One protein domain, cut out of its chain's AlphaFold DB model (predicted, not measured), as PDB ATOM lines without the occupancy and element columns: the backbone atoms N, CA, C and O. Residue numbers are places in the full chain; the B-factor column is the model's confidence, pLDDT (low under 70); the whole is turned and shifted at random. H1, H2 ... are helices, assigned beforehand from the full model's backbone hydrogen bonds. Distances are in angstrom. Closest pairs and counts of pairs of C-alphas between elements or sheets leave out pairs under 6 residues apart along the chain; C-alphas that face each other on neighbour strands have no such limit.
ATOM      1  N   ALA A  59     -13.401  -6.791  -1.424       80.31
ATOM      2  CA  ALA A  59     -13.207  -5.580  -2.227       80.31
ATOM      3  C   ALA A  59     -12.202  -5.753  -3.381       80.31
ATOM      4  O   ALA A  59     -12.387  -5.164  -4.441       80.31
ATOM      5  N   VAL A  60     -11.173  -6.592  -3.209       81.25
ATOM      6  CA  VAL A  60     -10.125  -6.793  -4.226       81.25
ATOM      7  C   VAL A  60     -10.665  -7.545  -5.441       81.25
ATOM      8  O   VAL A  60     -10.435  -7.135  -6.572       81.25
ATOM      9  N   PHE A  61     -11.432  -8.619  -5.242       80.38
ATOM     10  CA  PHE A  61     -12.030  -9.346  -6.366       80.38
ATOM     11  C   PHE A  61     -13.013  -8.465  -7.146       80.38
ATOM     12  O   PHE A  61     -13.045  -8.471  -8.375       80.38
ATOM     13  N   THR A  62     -13.757  -7.642  -6.414       82.00
ATOM     14  CA  THR A  62     -14.699  -6.675  -6.977       82.00
ATOM     15  C   THR A  62     -13.999  -5.658  -7.880       82.00
ATOM     16  O   THR A  62     -14.463  -5.412  -8.994       82.00
ATOM     17  N   SER A  63     -12.865  -5.096  -7.447       83.25
ATOM     18  CA  SER A  63     -12.106  -4.167  -8.292       83.25
ATOM     19  C   SER A  63     -11.554  -4.851  -9.544       83.25
ATOM     20  O   SER A  63     -11.560  -4.246 -10.611       83.25
ATOM     21  N   GLN A  64     -11.164  -6.128  -9.456       86.69
ATOM     22  CA  GLN A  64     -10.731  -6.882 -10.640       86.69
ATOM     23  C   GLN A  64     -11.863  -7.107 -11.646       86.69
ATOM     24  O   GLN A  64     -11.644  -7.000 -12.853       86.69
ATOM     25  N   MET A  65     -13.088  -7.340 -11.172       87.94
ATOM     26  CA  MET A  65     -14.258  -7.427 -12.047       87.94
ATOM     27  C   MET A  65     -14.550  -6.116 -12.781       87.94
ATOM     28  O   MET A  65     -15.006  -6.168 -13.920       87.94
ATOM     29  N   ALA A  66     -14.244  -4.954 -12.197       84.62
ATOM     30  CA  ALA A  66     -14.411  -3.665 -12.876       84.62
ATOM     31  C   ALA A  66     -13.468  -3.509 -14.089       84.62
ATOM     32  O   ALA A  66     -13.863  -2.981 -15.131       84.62
ATOM     33  N   TYR A  67     -12.240  -4.027 -14.001       87.88
ATOM     34  CA  TYR A  67     -11.341  -4.069 -15.158       87.88
ATOM     35  C   TYR A  67     -11.857  -5.033 -16.229       87.88
ATOM     36  O   TYR A  67     -11.897  -4.689 -17.411       87.88
ATOM     37  N   LEU A  68     -12.323  -6.215 -15.812       89.88
ATOM     38  CA  LEU A  68     -12.837  -7.225 -16.734       89.88
ATOM     39  C   LEU A  68     -14.112  -6.750 -17.447       89.88
ATOM     40  O   LEU A  68     -14.219  -6.910 -18.660       89.88
ATOM     41  N   VAL A  69     -15.052  -6.117 -16.736       89.25
ATOM     42  CA  VAL A  69     -16.314  -5.639 -17.328       89.25
ATOM     43  C   VAL A  69     -16.082  -4.532 -18.354       89.25
ATOM     44  O   VAL A  69     -16.776  -4.494 -19.363       89.25
ATOM     45  N   THR A  70     -15.079  -3.676 -18.141       89.94
ATOM     46  CA  THR A  70     -14.743  -2.589 -19.072       89.94
ATOM     47  C   THR A  70     -14.262  -3.150 -20.408       89.94
ATOM     48  O   THR A  70     -14.771  -2.769 -21.460       89.94
ATOM     49  N   VAL A  71     -13.330  -4.108 -20.373       90.69
ATOM     50  CA  VAL A  71     -12.840  -4.771 -21.590       90.69
ATOM     51  C   VAL A  71     -13.970  -5.552 -22.258       90.69
ATOM     52  O   VAL A  71     -14.203  -5.387 -23.454       90.69
ATOM     53  N   SER A  72     -14.726  -6.340 -21.490       90.94
ATOM     54  CA  SER A  72     -15.856  -7.114 -22.011       90.94
ATOM     55  C   SER A  72     -16.926  -6.239 -22.660       90.94
ATOM     56  O   SER A  72     -17.452  -6.625 -23.697       90.94
ATOM     57  N   ALA A  73     -17.228  -5.058 -22.113       90.12
ATOM     58  CA  ALA A  73     -18.195  -4.132 -22.701       90.12
ATOM     59  C   ALA A  73     -17.753  -3.649 -24.091       90.12
ATOM     60  O   ALA A  73     -18.563  -3.616 -25.018       90.12
ATOM     61  N   VAL A  74     -16.465  -3.342 -24.264       90.38
ATOM     62  CA  VAL A  74     -15.914  -2.944 -25.569       90.38
ATOM     63  C   VAL A  74     -15.923  -4.114 -26.552       90.38
ATOM     64  O   VAL A  74     -16.336  -3.938 -27.697       90.38
ATOM     65  N   LEU A  75     -15.541  -5.317 -26.109       90.06
ATOM     66  CA  LEU A  75     -15.600  -6.525 -26.941       90.06
ATOM     67  C   LEU A  75     -17.032  -6.837 -27.383       90.06
ATOM     68  O   LEU A  75     -17.272  -7.131 -28.552       90.06
ATOM     69  N   PHE A  76     -17.988  -6.748 -26.461       90.38
ATOM     70  CA  PHE A  76     -19.393  -7.015 -26.742       90.38
ATOM     71  C   PHE A  76     -19.987  -5.962 -27.682       90.38
ATOM     72  O   PHE A  76     -20.745  -6.303 -28.585       90.38
ATOM     73  N   SER A  77     -19.590  -4.697 -27.524       87.94
ATOM     74  CA  SER A  77     -19.941  -3.626 -28.456       87.94
ATOM     75  C   SER A  77     -19.385  -3.893 -29.859       87.94
ATOM     76  O   SER A  77     -20.139  -3.790 -30.823       87.94
ATOM     77  N   ALA A  78     -18.115  -4.301 -29.977       88.50
ATOM     78  CA  ALA A  78     -17.509  -4.671 -31.262       88.50
ATOM     79  C   ALA A  78     -18.268  -5.827 -31.929       88.50
ATOM     80  O   ALA A  78     -18.540  -5.796 -33.128       88.50
ATOM     81  N   LEU A  79     -18.643  -6.834 -31.133       90.25
ATOM     82  CA  LEU A  79     -19.377  -8.005 -31.604       90.25
ATOM     83  C   LEU A  79     -20.784  -7.635 -32.097       90.25
ATOM     84  O   LEU A  79     -21.184  -8.068 -33.174       90.25
ATOM     85  N   MET A  80     -21.526  -6.824 -31.334       89.38
ATOM     86  CA  MET A  80     -22.883  -6.403 -31.704       89.38
ATOM     87  C   MET A  80     -22.910  -5.508 -32.940       89.38
ATOM     88  O   MET A  80     -23.812  -5.658 -33.761       89.38
ATOM     89  N   LEU A  81     -21.951  -4.586 -33.074       88.06
ATOM     90  CA  LEU A  81     -21.887  -3.691 -34.231       88.06
ATOM     91  C   LEU A  81     -21.288  -4.380 -35.467       88.06
ATOM     92  O   LEU A  81     -21.506  -3.908 -36.575       88.06
ATOM     93  N   SER A  82     -20.574  -5.503 -35.303       83.12
ATOM     94  CA  SER A  82     -19.859  -6.204 -36.386       83.12
ATOM     95  C   SER A  82     -18.885  -5.308 -37.170       83.12
ATOM     96  O   SER A  82     -18.535  -5.606 -38.311       83.12
ATOM     97  N   GLU A  83     -18.405  -4.229 -36.548       83.56
ATOM     98  CA  GLU A  83     -17.421  -3.317 -37.126       83.56
ATOM     99  C   GLU A  83     -16.037  -3.555 -36.519       83.56
ATOM    100  O   GLU A  83     -15.867  -3.714 -35.306       83.56
ATOM    101  N   ILE A  84     -15.013  -3.564 -37.377       77.56
ATOM    102  CA  ILE A  84     -13.622  -3.680 -36.939       77.56
ATOM    103  C   ILE A  84     -13.169  -2.308 -36.446       77.56
ATOM    104  O   ILE A  84     -12.888  -1.406 -37.236       77.56
ATOM    105  N   TYR A  85     -13.069  -2.151 -35.128       80.44
ATOM    106  CA  TYR A  85     -12.526  -0.933 -34.539       80.44
ATOM    107  C   TYR A  85     -11.063  -0.714 -34.938       80.44
ATOM    108  O   TYR A  85     -10.247  -1.638 -34.937       80.44
ATOM    109  N   SER A  86     -10.732   0.544 -35.242       84.94
ATOM    110  CA  SER A  86      -9.370   0.981 -35.565       84.94
ATOM    111  C   SER A  86      -8.377   0.585 -34.468       84.94
ATOM    112  O   SER A  86      -8.701   0.637 -33.280       84.94
ATOM    113  N   GLY A  87      -7.134   0.261 -34.849       87.69
ATOM    114  CA  GLY A  87      -6.051  -0.075 -33.911       87.69
ATOM    115  C   GLY A  87      -5.862   0.962 -32.794       87.69
ATOM    116  O   GLY A  87      -5.557   0.601 -31.660       87.69
ATOM    117  N   TRP A  88      -6.154   2.236 -33.076       89.56
ATOM    118  CA  TRP A  88      -6.124   3.326 -32.097       89.56
ATOM    119  C   TRP A  88      -7.123   3.162 -30.948       89.56
ATOM    120  O   TRP A  88      -6.806   3.536 -29.821       89.56
ATOM    121  N   VAL A  89      -8.300   2.582 -31.200       86.75
ATOM    122  CA  VAL A  89      -9.318   2.327 -30.166       86.75
ATOM    123  C   VAL A  89      -8.788   1.316 -29.152       86.75
ATOM    124  O   VAL A  89      -8.918   1.511 -27.946       86.75
ATOM    125  N   TRP A  90      -8.101   0.280 -29.633       88.12
ATOM    126  CA  TRP A  90      -7.458  -0.717 -28.781       88.12
ATOM    127  C   TRP A  90      -6.294  -0.129 -27.990       88.12
ATOM    128  O   TRP A  90      -6.183  -0.373 -26.788       88.12
ATOM    129  N   SER A  91      -5.455   0.691 -28.629       91.12
ATOM    130  CA  SER A  91      -4.368   1.389 -27.936       91.12
ATOM    131  C   SER A  91      -4.895   2.326 -26.847       91.12
ATOM    132  O   SER A  91      -4.376   2.309 -25.733       91.12
ATOM    133  N   ALA A  92      -5.953   3.091 -27.128       89.94
ATOM    134  CA  ALA A  92      -6.597   3.962 -26.148       89.94
ATOM    135  C   ALA A  92      -7.211   3.165 -24.986       89.94
ATOM    136  O   ALA A  92      -7.042   3.548 -23.828       89.94
ATOM    137  N   LEU A  93      -7.854   2.028 -25.272       89.31
ATOM    138  CA  LEU A  93      -8.420   1.142 -24.254       89.31
ATOM    139  C   LEU A  93      -7.345   0.597 -23.308       89.31
ATOM    140  O   LEU A  93      -7.521   0.626 -22.088       89.31
ATOM    141  N   VAL A  94      -6.223   0.127 -23.861       89.94
ATOM    142  CA  VAL A  94      -5.077  -0.347 -23.072       89.94
ATOM    143  C   VAL A  94      -4.505   0.793 -22.233       89.94
ATOM    144  O   VAL A  94      -4.263   0.605 -21.044       89.94
ATOM    145  N   LEU A  95      -4.344   1.982 -22.819       91.88
ATOM    146  CA  LEU A  95      -3.788   3.145 -22.130       91.88
ATOM    147  C   LEU A  95      -4.677   3.614 -20.967       91.88
ATOM    148  O   LEU A  95      -4.170   3.850 -19.873       91.88
ATOM    149  N   MET A  96      -5.996   3.704 -21.169       90.25
ATOM    150  CA  MET A  96      -6.948   4.059 -20.107       90.25
ATOM    151  C   MET A  96      -6.971   3.008 -18.997       90.25
ATOM    152  O   MET A  96      -6.951   3.356 -17.817       90.25
ATOM    153  N   SER A  97      -6.972   1.726 -19.370       86.69
ATOM    154  CA  SER A  97      -6.977   0.614 -18.412       86.69
ATOM    155  C   SER A  97      -5.691   0.588 -17.583       86.69
ATOM    156  O   SER A  97      -5.744   0.415 -16.366       86.69
ATOM    157  N   ALA A  98      -4.541   0.834 -18.219       86.69
ATOM    158  CA  ALA A  98      -3.261   1.003 -17.541       86.69
ATOM    159  C   ALA A  98      -3.286   2.220 -16.607       86.69
ATOM    160  O   ALA A  98      -2.920   2.097 -15.442       86.69
ATOM    161  N   GLY A  99      -3.781   3.372 -17.070       85.12
ATOM    162  CA  GLY A  99      -3.925   4.574 -16.246       85.12
ATOM    163  C   GLY A  99      -4.746   4.328 -14.978       85.12
ATOM    164  O   GLY A  99      -4.329   4.732 -13.894       85.12
ATOM    165  N   LEU A 100      -5.861   3.600 -15.089       82.25
ATOM    166  CA  LEU A 100      -6.688   3.227 -13.941       82.25
ATOM    167  C   LEU A 100      -5.971   2.240 -13.003       82.25
ATOM    168  O   LEU A 100      -6.043   2.403 -11.788       82.25
ATOM    169  N   ALA A 101      -5.220   1.275 -13.542       81.38
ATOM    170  CA  ALA A 101      -4.419   0.346 -12.742       81.38
ATOM    171  C   ALA A 101      -3.269   1.037 -11.982       81.38
ATOM    172  O   ALA A 101      -2.898   0.597 -10.891       81.38
ATOM    173  N   LEU A 102      -2.715   2.127 -12.527       83.31
ATOM    174  CA  LEU A 102      -1.702   2.945 -11.854       83.31
ATOM    175  C   LEU A 102      -2.278   3.808 -10.720       83.31
ATOM    176  O   LEU A 102      -1.509   4.273  -9.873       83.31
TER     177      LEU A 102
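AT A GLANCE: This is residues 59 to 102 of the 142 residues of the protein "DMT family transporter" of Gammaproteobacteria bacterium (UniProt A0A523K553). Two helices lie side by side and run opposite ways, joined at one end by a tight link, in a flat, narrow U with a gap between its arms. The longer arm is H1, with a kink near residue 70; the shorter is H2, and residues 78 to 84, at the closed end of the U, stand free. The printed part has 44 residues, with two named helices, H1 then H2 along the chain, and no named strand; the class is all helix. The whole is loose, with a radius of gyration of the C-alphas of 11.7 A, and the C-alphas span 35 by 19 by 6 A.

IN THESE COORDINATES: Find C-alpha 59 at (-13.207, -5.580, -2.227), where H1, residues 59 to 81, begins; from there it runs 33.2 A to C-alpha 81 at (-21.887, -3.691, -34.231). Near residue 70 you meet its kink of 25 degrees. Then look for Gly 87, where H2, residues 87 to 102, begins; it runs 22.7 A to C-alpha 102 at (-1.702, 2.945, -11.854).

HOW THE PARTS SIT: Start from H1 and look across to H2: the two are close but not clearly touching, with 2 pairs of C-alphas within 8 A. Their closest C-alphas are those of Tyr 67 and Ser 97, 7.2 A apart. Their centres are 12.9 A apart. Their lines stand at a shallow tilt of 10 degrees, and they run opposite ways. In H1 and H2 every O i to N i+4 pair is within hydrogen-bond range.

THE WHOLE: The two C-alphas farthest apart are those of Ala 59 and Glu 83, at 35.2 A. The C-alphas of the first and last printed residues, Ala 59 and Leu 102, are 17.3 A apart. The link from H1 to H2, with 5 residues between them, is tight. The printed part has no cut. In the B-factor column the mean pLDDT of the printed part of this model is 86.8, and no printed residue is under 70.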